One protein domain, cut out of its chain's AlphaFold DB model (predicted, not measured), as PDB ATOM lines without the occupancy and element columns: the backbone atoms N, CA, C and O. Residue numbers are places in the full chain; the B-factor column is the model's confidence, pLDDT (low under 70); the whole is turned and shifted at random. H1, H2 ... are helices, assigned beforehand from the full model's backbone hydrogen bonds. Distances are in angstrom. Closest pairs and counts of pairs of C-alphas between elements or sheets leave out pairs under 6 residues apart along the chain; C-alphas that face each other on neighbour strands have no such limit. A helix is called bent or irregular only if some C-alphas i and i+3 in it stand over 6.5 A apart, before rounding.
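This is residues 4 to 106 of the 111 residues of an uncharacterized protein of Chryseobacterium populi (UniProt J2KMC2). A long helical hairpin of H2b and H3 makes the length of the model, with H1 crossing H2b on the side away from H3. H2b is in the middle; beyond the bend in H2, the short arm H2a turns off and packs on residues 19 to 27 of H1. The printed part has 103 residues with three named helices, H1, H2 and H3 in chain order, and no named strand; the class is all helix. The whole is loose, with a radius of gyration of the C-alphas of 16.1 A, and elongated, spanning 53 by 27 by 19 A.

Find C-alpha 4 at (128.747, 168.737, 203.088); from there H1, residues 4 to 29, runs 37.1 A. H2, residues 39 to 70, was assigned as one helix by its hydrogen bonds but is bent: C-alphas 48 and 51 are 6.7 A apart. Its arms are H2a, residues 39 to 48, and H2b, residues 51 to 70, 28.2 A long. H3, residues 74 to 105, runs 46.4 A to C-alpha 105 at (165.443, 186.816, 203.343).

Look at Ser 18 and Ala 54, where H1 and H2b touch: these closest C-alphas are 4.8 A apart, at a steep tilt of 38 degrees, opposite ways. H1 touches H2a with residues 19 to 27 alone, closest at the C-alphas of Thr 23 and Leu 46, 5.4 A, at a steep tilt of 59 degrees. H2b and H3 touch as a helical hairpin, closest at the C-alphas of Ile 60 and Leu 84, 6.0 A, at a shallow tilt of 4 degrees. H3 is apart from H1 and H2a. Every O i to N i+4 pair is within hydrogen-bond range in H1, H2a and H3; in H2b it is 14 of 16.

The two farthest C-alphas, of Asp 35 and Lys 73, are 53.5 A apart. The printed part has no cut; the link from H1 to H2 is short, that from H2 to H3 tight. Mean pLDDT of the printed part is 87.5; look for values under 70 at residues 33, 35 to 36 and 104 to 106.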
ATOM      1  N   THR A   4     127.854 167.684 202.582       88.44
ATOM      2  CA  THR A   4     128.747 168.737 203.088       88.44
ATOM      3  C   THR A   4     129.884 168.182 203.945       88.44
ATOM      4  O   THR A   4     131.031 168.570 203.767       88.44
ATOM      5  N   LEU A   5     129.597 167.217 204.826       91.88
ATOM      6  CA  LEU A   5     130.613 166.618 205.694       91.88
ATOM      7  C   LEU A   5     131.644 165.816 204.885       91.88
ATOM      8  O   LEU A   5     132.821 165.831 205.220       91.88
ATOM      9  N   LYS A   6     131.222 165.160 203.794       91.88
ATOM     10  CA  LYS A   6     132.146 164.466 202.881       91.88
ATOM     11  C   LYS A   6     133.099 165.445 202.191       91.88
ATOM     12  O   LYS A   6     134.276 165.139 202.063       91.88
ATOM     13  N   ILE A   7     132.599 166.608 201.764       93.56
ATOM     14  CA  ILE A   7     133.412 167.652 201.118       93.56
ATOM     15  C   ILE A   7     134.417 168.241 202.111       93.56
ATOM     16  O   ILE A   7     135.588 168.372 201.777       93.56
ATOM     17  N   ILE A   8     133.979 168.551 203.335       93.62
ATOM     18  CA  ILE A   8     134.866 169.071 204.386       93.62
ATOM     19  C   ILE A   8     135.959 168.051 204.711       93.62
ATOM     20  O   ILE A   8     137.132 168.405 204.738       93.62
ATOM     21  N   LEU A   9     135.594 166.780 204.906       94.19
ATOM     22  CA  LEU A   9     136.564 165.726 205.191       94.19
ATOM     23  C   LEU A   9     137.568 165.559 204.043       94.19
ATOM     24  O   LEU A   9     138.763 165.452 204.293       94.19
ATOM     25  N   PHE A  10     137.096 165.591 202.793       94.06
ATOM     26  CA  PHE A  10     137.962 165.561 201.616       94.06
ATOM     27  C   PHE A  10     138.950 166.734 201.615       94.06
ATOM     28  O   PHE A  10     140.147 166.517 201.462       94.06
ATOM     29  N   ALA A  11     138.474 167.959 201.859       95.38
ATOM     30  CA  ALA A  11     139.327 169.143 201.922       95.38
ATOM     31  C   ALA A  11     140.384 169.035 203.034       95.38
ATOM     32  O   ALA A  11     141.551 169.326 202.794       95.38
ATOM     33  N   VAL A  12     140.008 168.560 204.226       96.56
ATOM     34  CA  VAL A  12     140.946 168.357 205.344       96.56
ATOM     35  C   VAL A  12     142.010 167.314 204.996       96.56
ATOM     36  O   VAL A  12     143.192 167.549 205.232       96.56
ATOM     37  N   ILE A  13     141.615 166.184 204.402       96.00
ATOM     38  CA  ILE A  13     142.556 165.130 203.997       96.00
ATOM     39  C   ILE A  13     143.527 165.662 202.940       96.00
ATOM     40  O   ILE A  13     144.737 165.513 203.096       96.00
ATOM     41  N   ILE A  14     143.021 166.320 201.894       95.62
ATOM     42  CA  ILE A  14     143.865 166.892 200.839       95.62
ATOM     43  C   ILE A  14     144.802 167.960 201.397       95.62
ATOM     44  O   ILE A  14     145.962 168.002 200.996       95.62
ATOM     45  N   PHE A  15     144.336 168.786 202.332       96.75
ATOM     46  CA  PHE A  15     145.168 169.792 202.979       96.75
ATOM     47  C   PHE A  15     146.336 169.166 203.734       96.75
ATOM     48  O   PHE A  15     147.481 169.551 203.506       96.75
ATOM     49  N   ILE A  16     146.066 168.166 204.577       96.12
ATOM     50  CA  ILE A  16     147.106 167.469 205.340       96.12
ATOM     51  C   ILE A  16     148.099 166.791 204.390       96.12
ATOM     52  O   ILE A  16     149.306 166.972 204.537       96.12
ATOM     53  N   LEU A  17     147.607 166.063 203.382       95.56
ATOM     54  CA  LEU A  17     148.461 165.380 202.407       95.56
ATOM     55  C   LEU A  17     149.313 166.362 201.600       95.56
ATOM     56  O   LEU A  17     150.500 166.120 201.412       95.56
ATOM     57  N   SER A  18     148.734 167.480 201.165       93.94
ATOM     58  CA  SER A  18     149.458 168.507 200.411       93.94
ATOM     59  C   SER A  18     150.506 169.195 201.282       93.94
ATOM     60  O   SER A  18     151.618 169.423 200.821       93.94
ATOM     61  N   ALA A  19     150.189 169.482 202.547       94.31
ATOM     62  CA  ALA A  19     151.133 170.101 203.472       94.31
ATOM     63  C   ALA A  19     152.327 169.185 203.745       94.31
ATOM     64  O   ALA A  19     153.468 169.647 203.715       94.31
ATOM     65  N   ILE A  20     152.077 167.889 203.951       93.50
ATOM     66  CA  ILE A  20     153.131 166.881 204.094       93.50
ATOM     67  C   ILE A  20     153.952 166.801 202.806       93.50
ATOM     68  O   ILE A  20     155.166 166.946 202.869       93.50
ATOM     69  N   ALA A  21     153.311 166.651 201.644       91.94
ATOM     70  CA  ALA A  21     153.999 166.522 200.360       91.94
ATOM     71  C   ALA A  21     154.909 167.722 200.058       91.94
ATOM     72  O   ALA A  21     156.071 167.535 199.710       91.94
ATOM     73  N   VAL A  22     154.410 168.946 200.249       90.81
ATOM     74  CA  VAL A  22     155.190 170.178 200.062       90.81
ATOM     75  C   VAL A  22     156.361 170.241 201.040       90.81
ATOM     76  O   VAL A  22     157.474 170.569 200.641       90.81
ATOM     77  N   THR A  23     156.130 169.903 202.310       90.38
ATOM     78  CA  THR A  23     157.177 169.918 203.344       90.38
ATOM     79  C   THR A  23     158.267 168.894 203.043       90.38
ATOM     80  O   THR A  23     159.447 169.224 203.089       90.38
ATOM     81  N   THR A  24     157.886 167.663 202.699       90.06
ATOM     82  CA  THR A  24     158.824 166.596 202.342       90.06
ATOM     83  C   THR A  24     159.607 166.945 201.085       90.06
ATOM     84  O   THR A  24     160.821 166.787 201.083       90.06
ATOM     85  N   TRP A  25     158.941 167.462 200.048       89.00
ATOM     86  CA  TRP A  25     159.607 167.918 198.828       89.00
ATOM     87  C   TRP A  25     160.624 169.024 199.128       89.00
ATOM     88  O   TRP A  25     161.770 168.932 198.703       89.00
ATOM     89  N   TYR A  26     160.246 170.019 199.938       86.12
ATOM     90  CA  TYR A  26     161.145 171.106 200.328       86.12
ATOM     91  C   TYR A  26     162.393 170.594 201.050       86.12
ATOM     92  O   TYR A  26     163.508 170.999 200.740       86.12
ATOM     93  N   ILE A  27     162.214 169.691 202.014       86.44
ATOM     94  CA  ILE A  27     163.323 169.111 202.777       86.44
ATOM     95  C   ILE A  27     164.215 168.253 201.875       86.44
ATOM     96  O   ILE A  27     165.432 168.328 201.995       86.44
ATOM     97  N   ALA A  28     163.630 167.466 200.973       85.06
ATOM     98  CA  ALA A  28     164.386 166.611 200.063       85.06
ATOM     99  C   ALA A  28     165.229 167.420 199.066       85.06
ATOM    100  O   ALA A  28     166.365 167.048 198.801       85.06
ATOM    101  N   GLU A  29     164.693 168.524 198.542       83.44
ATOM    102  CA  GLU A  29     165.377 169.335 197.530       83.44
ATOM    103  C   GLU A  29     166.320 170.379 198.133       83.44
ATOM    104  O   GLU A  29     167.415 170.586 197.628       83.44
ATOM    105  N   ILE A  30     165.911 171.063 199.203       78.81
ATOM    106  CA  ILE A  30     166.666 172.194 199.771       78.81
ATOM    107  C   ILE A  30     167.413 171.767 201.034       78.81
ATOM    108  O   ILE A  30     168.555 172.163 201.239       78.81
ATOM    109  N   GLY A  31     166.796 170.926 201.865       73.81
ATOM    110  CA  GLY A  31     167.403 170.446 203.107       73.81
ATOM    111  C   GLY A  31     168.550 169.456 202.895       73.81
ATOM    112  O   GLY A  31     169.388 169.322 203.776       73.81
ATOM    113  N   ALA A  32     168.653 168.805 201.731       70.44
ATOM    114  CA  ALA A  32     169.773 167.912 201.414       70.44
ATOM    115  C   ALA A  32     171.155 168.600 201.455       70.44
ATOM    116  O   ALA A  32     172.172 167.913 201.518       70.44
ATOM    117  N   TYR A  33     171.189 169.935 201.429       69.31
ATOM    118  CA  TYR A  33     172.406 170.746 201.497       69.31
ATOM    119  C   TYR A  33     172.690 171.310 202.903       69.31
ATOM    120  O   TYR A  33     173.633 172.078 203.065       69.31
ATOM    121  N   GLU A  34     171.881 170.953 203.904       71.69
ATOM    122  CA  GLU A  34     171.983 171.433 205.286       71.69
ATOM    123  C   GLU A  34     172.518 170.330 206.211       71.69
ATOM    124  O   GLU A  34     171.965 169.231 206.279       71.69
ATOM    125  N   ASP A  35     173.558 170.640 206.989       63.69
ATOM    126  CA  ASP A  35     174.266 169.651 207.815       63.69
ATOM    127  C   ASP A  35     173.470 169.169 209.050       63.69
ATOM    128  O   ASP A  35     173.860 168.187 209.680       63.69
ATOM    129  N   ASN A  36     172.355 169.819 209.425       64.69
ATOM    130  CA  ASN A  36     171.573 169.466 210.623       64.69
ATOM    131  C   ASN A  36     170.055 169.703 210.472       64.69
ATOM    132  O   ASN A  36     169.490 170.639 211.043       64.69
ATOM    133  N   ILE A  37     169.350 168.808 209.772       72.56
ATOM    134  CA  ILE A  37     167.877 168.830 209.725       72.56
ATOM    135  C   ILE A  37     167.298 168.228 211.018       72.56
ATOM    136  O   ILE A  37     167.088 167.020 211.137       72.56
ATOM    137  N   GLY A  38     167.017 169.079 212.005       74.62
ATOM    138  CA  GLY A  38     166.343 168.690 213.246       74.62
ATOM    139  C   GLY A  38     164.809 168.715 213.155       74.62
ATOM    140  O   GLY A  38     164.215 169.326 212.266       74.62
ATOM    141  N   PHE A  39     164.130 168.122 214.145       72.38
ATOM    142  CA  PHE A  39     162.658 168.148 214.242       72.38
ATOM    143  C   PHE A  39     162.082 169.578 214.319       72.38
ATOM    144  O   PHE A  39     161.012 169.858 213.774       72.38
ATOM    145  N   ALA A  40     162.804 170.506 214.957       73.62
ATOM    146  CA  ALA A  40     162.437 171.923 215.011       73.62
ATOM    147  C   ALA A  40     162.412 172.570 213.613       73.62
ATOM    148  O   ALA A  40     161.482 173.313 213.295       73.62
ATOM    149  N   SER A  41     163.371 172.217 212.754       80.69
ATOM    150  CA  SER A  41     163.468 172.704 211.377       80.69
ATOM    151  C   SER A  41     162.327 172.158 210.515       80.69
ATOM    152  O   SER A  41     161.678 172.922 209.804       80.69
ATOM    153  N   ILE A  42     161.980 170.871 210.662       84.69
ATOM    154  CA  ILE A  42     160.823 170.254 209.981       84.69
ATOM    155  C   ILE A  42     159.529 170.994 210.329       84.69
ATOM    156  O   ILE A  42     158.736 171.332 209.448       84.69
ATOM    157  N   LYS A  43     159.321 171.283 211.619       86.12
ATOM    158  CA  LYS A  43     158.158 172.043 212.084       86.12
ATOM    159  C   LYS A  43     158.122 173.437 211.449       86.12
ATOM    160  O   LYS A  43     157.072 173.850 210.961       86.12
ATOM    161  N   ASN A  44     159.241 174.159 211.438       85.69
ATOM    162  CA  ASN A  44     159.306 175.510 210.877       85.69
ATOM    163  C   ASN A  44     158.998 175.519 209.370       85.69
ATOM    164  O   ASN A  44     158.192 176.330 208.911       85.69
ATOM    165  N   VAL A  45     159.550 174.560 208.619       86.31
ATOM    166  CA  VAL A  45     159.269 174.377 207.186       86.31
ATOM    167  C   VAL A  45     157.791 174.050 206.950       86.31
ATOM    168  O   VAL A  45     157.162 174.659 206.081       86.31
ATOM    169  N   LEU A  46     157.197 173.160 207.752       89.44
ATOM    170  CA  LEU A  46     155.775 172.820 207.656       89.44
ATOM    171  C   LEU A  46     154.881 174.056 207.818       89.44
ATOM    172  O   LEU A  46     153.981 174.276 207.007       89.44
ATOM    173  N   PHE A  47     155.126 174.886 208.836       86.19
ATOM    174  CA  PHE A  47     154.303 176.074 209.082       86.19
ATOM    175  C   PHE A  47     154.557 177.202 208.073       86.19
ATOM    176  O   PHE A  47     153.611 177.887 207.685       86.19
ATOM    177  N   ARG A  48     155.806 177.403 207.628       84.88
ATOM    178  CA  ARG A  48     156.162 178.490 206.696       84.88
ATOM    179  C   ARG A  48     155.837 178.184 205.238       84.88
ATOM    180  O   ARG A  48     155.452 179.100 204.508       84.88
ATOM    181  N   PHE A  49     156.009 176.935 204.815       87.69
ATOM    182  CA  PHE A  49     155.915 176.532 203.411       87.69
ATOM    183  C   PHE A  49     154.878 175.443 203.192       87.69
ATOM    184  O   PHE A  49     154.053 175.591 202.295       87.69
ATOM    185  N   GLY A  50     154.855 174.405 204.032       87.50
ATOM    186  CA  GLY A  50     153.901 173.299 203.915       87.50
ATOM    187  C   GLY A  50     152.448 173.770 203.898       87.50
ATOM    188  O   GLY A  50     151.714 173.507 202.950       87.50
ATOM    189  N   ILE A  51     152.043 174.543 204.909       91.31
ATOM    190  CA  ILE A  51     150.684 175.099 205.010       91.31
ATOM    191  C   ILE A  51     150.382 176.049 203.849       91.31
ATOM    192  O   ILE A  51     149.315 175.957 203.246       91.31
ATOM    193  N   VAL A  52     151.313 176.949 203.519       89.88
ATOM    194  CA  VAL A  52     151.107 177.961 202.470       89.88
ATOM    195  C   VAL A  52     150.940 177.298 201.101       89.88
ATOM    196  O   VAL A  52     150.023 177.649 200.363       89.88
ATOM    197  N   GLY A  53     151.769 176.299 200.787       88.44
ATOM    198  CA  GLY A  53     151.684 175.525 199.547       88.44
ATOM    199  C   GLY A  53     150.470 174.592 199.495       88.44
ATOM    200  O   GLY A  53     149.933 174.337 198.418       88.44
ATOM    201  N   ALA A  54     149.974 174.123 200.643       93.00
ATOM    202  CA  ALA A  54     148.805 173.248 200.703       93.00
ATOM    203  C   ALA A  54     147.481 173.954 200.383       93.00
ATOM    204  O   ALA A  54     146.556 173.311 199.880       93.00
ATOM    205  N   ILE A  55     147.365 175.257 200.666       91.19
ATOM    206  CA  ILE A  55     146.136 176.036 200.440       91.19
ATOM    207  C   ILE A  55     145.674 175.982 198.973       91.19
ATOM    208  O   ILE A  55     144.549 175.523 198.744       91.19
ATOM    209  N   PRO A  56     146.481 176.389 197.969       91.50
ATOM    210  CA  PRO A  56     146.037 176.373 196.575       91.50
ATOM    211  C   PRO A  56     145.684 174.959 196.098       91.50
ATOM    212  O   PRO A  56     144.631 174.770 195.489       91.50
ATOM    213  N   CYS A  57     146.487 173.950 196.455       91.69
ATOM    214  CA  CYS A  57     146.200 172.547 196.138       91.69
ATOM    215  C   CYS A  57     144.844 172.099 196.697       91.69
ATOM    216  O   CYS A  57     144.028 171.517 195.982       91.69
ATOM    217  N   THR A  58     144.565 172.427 197.958       95.25
ATOM    218  CA  THR A  58     143.313 172.058 198.630       95.25
ATOM    219  C   THR A  58     142.108 172.710 197.979       95.25
ATOM    220  O   THR A  58     141.112 172.033 197.716       95.25
ATOM    221  N   VAL A  59     142.188 174.012 197.700       93.75
ATOM    222  CA  VAL A  59     141.096 174.763 197.072       93.75
ATOM    223  C   VAL A  59     140.786 174.183 195.697       93.75
ATOM    224  O   VAL A  59     139.628 173.880 195.403       93.75
ATOM    225  N   ILE A  60     141.814 173.964 194.877       93.94
ATOM    226  CA  ILE A  60     141.640 173.521 193.495       93.94
ATOM    227  C   ILE A  60     141.121 172.081 193.428       93.94
ATOM    228  O   ILE A  60     140.155 171.806 192.713       93.94
ATOM    229  N   LEU A  61     141.688 171.164 194.213       93.38
ATOM    230  CA  LEU A  61     141.240 169.770 194.237       93.38
ATOM    231  C   LEU A  61     139.836 169.629 194.838       93.38
ATOM    232  O   LEU A  61     139.033 168.834 194.348       93.38
ATOM    233  N   THR A  62     139.489 170.438 195.845       94.81
ATOM    234  CA  THR A  62     138.125 170.461 196.399       94.81
ATOM    235  C   THR A  62     137.124 171.009 195.381       94.81
ATOM    236  O   THR A  62     136.042 170.443 195.221       94.81
ATOM    237  N   ALA A  63     137.481 172.064 194.640       92.69
ATOM    238  CA  ALA A  63     136.659 172.585 193.550       92.69
ATOM    239  C   ALA A  63     136.461 171.542 192.437       92.69
ATOM    240  O   ALA A  63     135.343 171.374 191.940       92.69
ATOM    241  N   GLY A  64     137.511 170.789 192.100       93.06
ATOM    242  CA  GLY A  64     137.446 169.666 191.163       93.06
ATOM    243  C   GLY A  64     136.493 168.571 191.638       93.06
ATOM    244  O   GLY A  64     135.604 168.161 190.893       93.06
ATOM    245  N   TYR A  65     136.598 168.168 192.905       93.25
ATOM    246  CA  TYR A  65     135.707 167.173 193.503       93.25
ATOM    247  C   TYR A  65     134.237 167.625 193.512       93.25
ATOM    248  O   TYR A  65     133.346 166.865 193.132       93.25
ATOM    249  N   ILE A  66     133.954 168.881 193.875       93.50
ATOM    250  CA  ILE A  66     132.588 169.430 193.827       93.50
ATOM    251  C   ILE A  66     132.060 169.454 192.389       93.50
ATOM    252  O   ILE A  66     130.902 169.100 192.154       93.50
ATOM    253  N   SER A  67     132.899 169.857 191.433       91.25
ATOM    254  CA  SER A  67     132.545 169.905 190.011       91.25
ATOM    255  C   SER A  67     132.204 168.513 189.485       91.25
ATOM    256  O   SER A  67     131.168 168.345 188.848       91.25
ATOM    257  N   PHE A  68     132.994 167.499 189.848       90.56
ATOM    258  CA  PHE A  68     132.735 166.097 189.514       90.56
ATOM    259  C   PHE A  68     131.386 165.599 190.053       90.56
ATOM    260  O   PHE A  68     130.653 164.906 189.354       90.56
ATOM    261  N   LEU A  69     131.010 165.988 191.277       89.75
ATOM    262  CA  LEU A  69     129.735 165.576 191.875       89.75
ATOM    263  C   LEU A  69     128.510 166.281 191.271       89.75
ATOM    264  O   LEU A  69     127.413 165.723 191.300       89.75
ATOM    265  N   LYS A  70     128.658 167.523 190.794       87.88
ATOM    266  CA  LYS A  70     127.528 168.352 190.337       87.88
ATOM    267  C   LYS A  70     127.335 168.354 188.821       87.88
ATOM    268  O   LYS A  70     126.211 168.546 188.356       87.88
ATOM    269  N   ILE A  71     128.398 168.168 188.043       90.44
ATOM    270  CA  ILE A  71     128.376 168.369 186.593       90.44
ATOM    271  C   ILE A  71     128.248 167.027 185.883       90.44
ATOM    272  O   ILE A  71     129.177 166.234 185.837       90.44
ATOM    273  N   LYS A  72     127.082 166.798 185.270       88.00
ATOM    274  CA  LYS A  72     126.798 165.573 184.501       88.00
ATOM    275  C   LYS A  72     127.298 165.628 183.055       88.00
ATOM    276  O   LYS A  72     127.442 164.596 182.411       88.00
ATOM    277  N   LYS A  73     127.523 166.834 182.519       92.44
ATOM    278  CA  LYS A  73     127.993 167.035 181.141       92.44
ATOM    279  C   LYS A  73     129.505 166.821 181.085       92.44
ATOM    280  O   LYS A  73     130.259 167.644 181.596       92.44
ATOM    281  N   THR A  74     129.929 165.743 180.433       87.19
ATOM    282  CA  THR A  74     131.335 165.311 180.360       87.19
ATOM    283  C   THR A  74     132.254 166.356 179.727       87.19
ATOM    284  O   THR A  74     133.336 166.599 180.252       87.19
ATOM    285  N   TRP A  75     131.813 167.041 178.666       90.94
ATOM    286  CA  TRP A  75     132.607 168.093 178.017       90.94
ATOM    287  C   TRP A  75     132.851 169.303 178.936       90.94
ATOM    288  O   TRP A  75     133.956 169.837 178.979       90.94
ATOM    289  N   LEU A  76     131.838 169.705 179.713       89.44
ATOM    290  CA  LEU A  76     131.931 170.836 180.638       89.44
ATOM    291  C   LEU A  76     132.831 170.487 181.828       89.44
ATOM    292  O   LEU A  76     133.647 171.301 182.251       89.44
ATOM    293  N   LEU A  77     132.709 169.258 182.338       89.69
ATOM    294  CA  LEU A  77     133.592 168.735 183.374       89.69
ATOM    295  C   LEU A  77     135.050 168.704 182.892       89.69
ATOM    296  O   LEU A  77     135.934 169.149 183.618       89.69
ATOM    297  N   GLY A  78     135.289 168.244 181.660       89.44
ATOM    298  CA  GLY A  78     136.616 168.244 181.043       89.44
ATOM    299  C   GLY A  78     137.224 169.645 180.966       89.44
ATOM    300  O   GLY A  78     138.348 169.846 181.418       89.44
ATOM    301  N   ALA A  79     136.461 170.635 180.488       93.44
ATOM    302  CA  ALA A  79     136.915 172.027 180.430       93.44
ATOM    303  C   ALA A  79     137.295 172.580 181.816       93.44
ATOM    304  O   ALA A  79     138.331 173.225 181.967       93.44
ATOM    305  N   ILE A  80     136.499 172.281 182.847       92.44
ATOM    306  CA  ILE A  80     136.789 172.706 184.223       92.44
ATOM    307  C   ILE A  80     138.053 172.037 184.756       92.44
ATOM    308  O   ILE A  80     138.875 172.712 185.364       92.44
ATOM    309  N   ILE A  81     138.249 170.740 184.508       91.75
ATOM    310  CA  ILE A  81     139.466 170.033 184.933       91.75
ATOM    311  C   ILE A  81     140.709 170.661 184.292       91.75
ATOM    312  O   ILE A  81     141.703 170.858 184.985       91.75
ATOM    313  N   VAL A  82     140.647 171.040 183.011       94.00
ATOM    314  CA  VAL A  82     141.753 171.738 182.329       94.00
ATOM    315  C   VAL A  82     142.047 173.089 182.987       94.00
ATOM    316  O   VAL A  82     143.205 173.384 183.282       94.00
ATOM    317  N   ILE A  83     141.016 173.889 183.284       94.44
ATOM    318  CA  ILE A  83     141.173 175.185 183.967       94.44
ATOM    319  C   ILE A  83     141.784 174.998 185.361       94.44
ATOM    320  O   ILE A  83     142.714 175.708 185.730       94.44
ATOM    321  N   LEU A  84     141.292 174.030 186.134       93.06
ATOM    322  CA  LEU A  84     141.822 173.720 187.461       93.06
ATOM    323  C   LEU A  84     143.279 173.236 187.389       93.06
ATOM    324  O   LEU A  84     144.097 173.652 188.205       93.06
ATOM    325  N   GLY A  85     143.630 172.428 186.387       92.12
ATOM    326  CA  GLY A  85     145.013 172.021 186.130       92.12
ATOM    327  C   GLY A  85     145.924 173.210 185.819       92.12
ATOM    328  O   GLY A  85     147.011 173.322 186.383       92.12
ATOM    329  N   PHE A  86     145.459 174.151 184.994       94.12
ATOM    330  CA  PHE A  86     146.189 175.386 184.709       94.12
ATOM    331  C   PHE A  86     146.366 176.262 185.960       94.12
ATOM    332  O   PHE A  86     147.452 176.786 186.201       94.12
ATOM    333  N   LEU A  87     145.341 176.371 186.808       92.81
ATOM    334  CA  LEU A  87     145.443 177.091 188.081       92.81
ATOM    335  C   LEU A  87     146.423 176.424 189.056       92.81
ATOM    336  O   LEU A  87     147.133 177.132 189.771       92.81
ATOM    337  N   LEU A  88     146.498 175.088 189.078       91.56
ATOM    338  CA  LEU A  88     147.498 174.361 189.872       91.56
ATOM    339  C   LEU A  88     148.911 174.672 189.387       91.56
ATOM    340  O   LEU A  88     149.790 174.924 190.206       91.56
ATOM    341  N   TYR A  89     149.113 174.714 188.069       91.44
ATOM    342  CA  TYR A  89     150.392 175.093 187.474       91.44
ATOM    343  C   TYR A  89     150.794 176.535 187.819       91.44
ATOM    344  O   TYR A  89     151.913 176.782 188.260       91.44
ATOM    345  N   LEU A  90     149.880 177.503 187.704       92.81
ATOM    346  CA  LEU A  90     150.176 178.880 188.123       92.81
ATOM    347  C   LEU A  90     150.474 178.975 189.625       92.81
ATOM    348  O   LEU A  90     151.359 179.725 190.037       92.81
ATOM    349  N   SER A  91     149.762 178.196 190.441       90.50
ATOM    350  CA  SER A  91     149.983 178.146 191.886       90.50
ATOM    351  C   SER A  91     151.359 177.581 192.232       90.50
ATOM    352  O   SER A  91     151.999 178.090 193.150       90.50
ATOM    353  N   SER A  92     151.842 176.569 191.502       88.56
ATOM    354  CA  SER A  92     153.180 176.017 191.724       88.56
ATOM    355  C   SER A  92     154.274 177.008 191.326       88.56
ATOM    356  O   SER A  92     155.215 177.190 192.093       88.56
ATOM    357  N   LEU A  93     154.124 177.726 190.206       89.69
ATOM    358  CA  LEU A  93     155.054 178.794 189.815       89.69
ATOM    359  C   LEU A  93     155.116 179.915 190.858       89.69
ATOM    360  O   LEU A  93     156.203 180.326 191.266       89.69
ATOM    361  N   TRP A  94     153.954 180.386 191.321       90.62
ATOM    362  CA  TRP A  94     153.884 181.392 192.381       90.62
ATOM    363  C   TRP A  94     154.532 180.894 193.674       90.62
ATOM    364  O   TRP A  94     155.267 181.636 194.323       90.62
ATOM    365  N   PHE A  95     154.297 179.633 194.038       87.94
ATOM    366  CA  PHE A  95     154.852 179.046 195.250       87.94
ATOM    367  C   PHE A  95     156.376 178.893 195.180       87.94
ATOM    368  O   PHE A  95     157.059 179.234 196.144       87.94
ATOM    369  N   LEU A  96     156.922 178.457 194.040       86.56
ATOM    370  CA  LEU A  96     158.369 178.421 193.807       86.56
ATOM    371  C   LEU A  96     158.985 179.813 193.969       86.56
ATOM    372  O   LEU A  96     159.939 179.974 194.723       86.56
ATOM    373  N   TRP A  97     158.386 180.833 193.350       87.50
ATOM    374  CA  TRP A  97     158.832 182.219 193.494       87.50
ATOM    375  C   TRP A  97     158.759 182.718 194.949       87.50
ATOM    376  O   TRP A  97     159.717 183.303 195.457       87.50
ATOM    377  N   TYR A  98     157.652 182.436 195.647       85.88
ATOM    378  CA  TYR A  98     157.471 182.759 197.066       85.88
ATOM    379  C   TYR A  98     158.561 182.120 197.935       85.88
ATOM    380  O   TYR A  98     159.119 182.788 198.809       85.88
ATOM    381  N   MET A  99     158.888 180.849 197.686       82.44
ATOM    382  CA  MET A  99     159.947 180.144 198.403       82.44
ATOM    383  C   MET A  99     161.316 180.747 198.135       82.44
ATOM    384  O   MET A  99     162.022 181.018 199.100       82.44
ATOM    385  N   SER A 100     161.663 181.014 196.871       80.19
ATOM    386  CA  SER A 100     162.950 181.616 196.510       80.19
ATOM    387  C   SER A 100     163.165 182.964 197.195       80.19
ATOM    388  O   SER A 100     164.239 183.225 197.720       80.19
ATOM    389  N   ILE A 101     162.143 183.821 197.254       80.44
ATOM    390  CA  ILE A 101     162.261 185.108 197.953       80.44
ATOM    391  C   ILE A 101     162.379 184.908 199.463       80.44
ATOM    392  O   ILE A 101     163.177 185.571 200.120       80.44
ATOM    393  N   ARG A 102     161.582 184.007 200.043       77.81
ATOM    394  CA  ARG A 102     161.595 183.761 201.490       77.81
ATOM    395  C   ARG A 102     162.917 183.170 201.968       77.81
ATOM    396  O   ARG A 102     163.386 183.616 203.013       77.81
ATOM    397  N   SER A 103     163.494 182.220 201.234       70.44
ATOM    398  CA  SER A 103     164.775 181.596 201.585       70.44
ATOM    399  C   SER A 103     165.945 182.575 201.490       70.44
ATOM    400  O   SER A 103     166.874 182.477 202.280       70.44
ATOM    401  N   LEU A 104     165.880 183.567 200.594       69.31
ATOM    402  CA  LEU A 104     166.884 184.635 200.503       69.31
ATOM    403  C   LEU A 104     166.831 185.620 201.682       69.31
ATOM    404  O   LEU A 104     167.833 186.247 202.008       69.31
ATOM    405  N   VAL A 105     165.658 185.798 202.300       65.69
ATOM    406  CA  VAL A 105     165.443 186.816 203.343       65.69
ATOM    407  C   VAL A 105     165.582 186.242 204.753       65.69
ATOM    408  O   VAL A 105     165.967 186.966 205.671       65.69
ATOM    409  N   LYS A 106     165.242 184.966 204.961       67.75
ATOM    410  CA  LYS A 106     165.361 184.293 206.258       67.75
ATOM    411  C   LYS A 106     165.720 182.832 206.067       67.75
ATOM    412  O   LYS A 106     165.063 182.148 205.285       67.75
TER     413      LYS A 106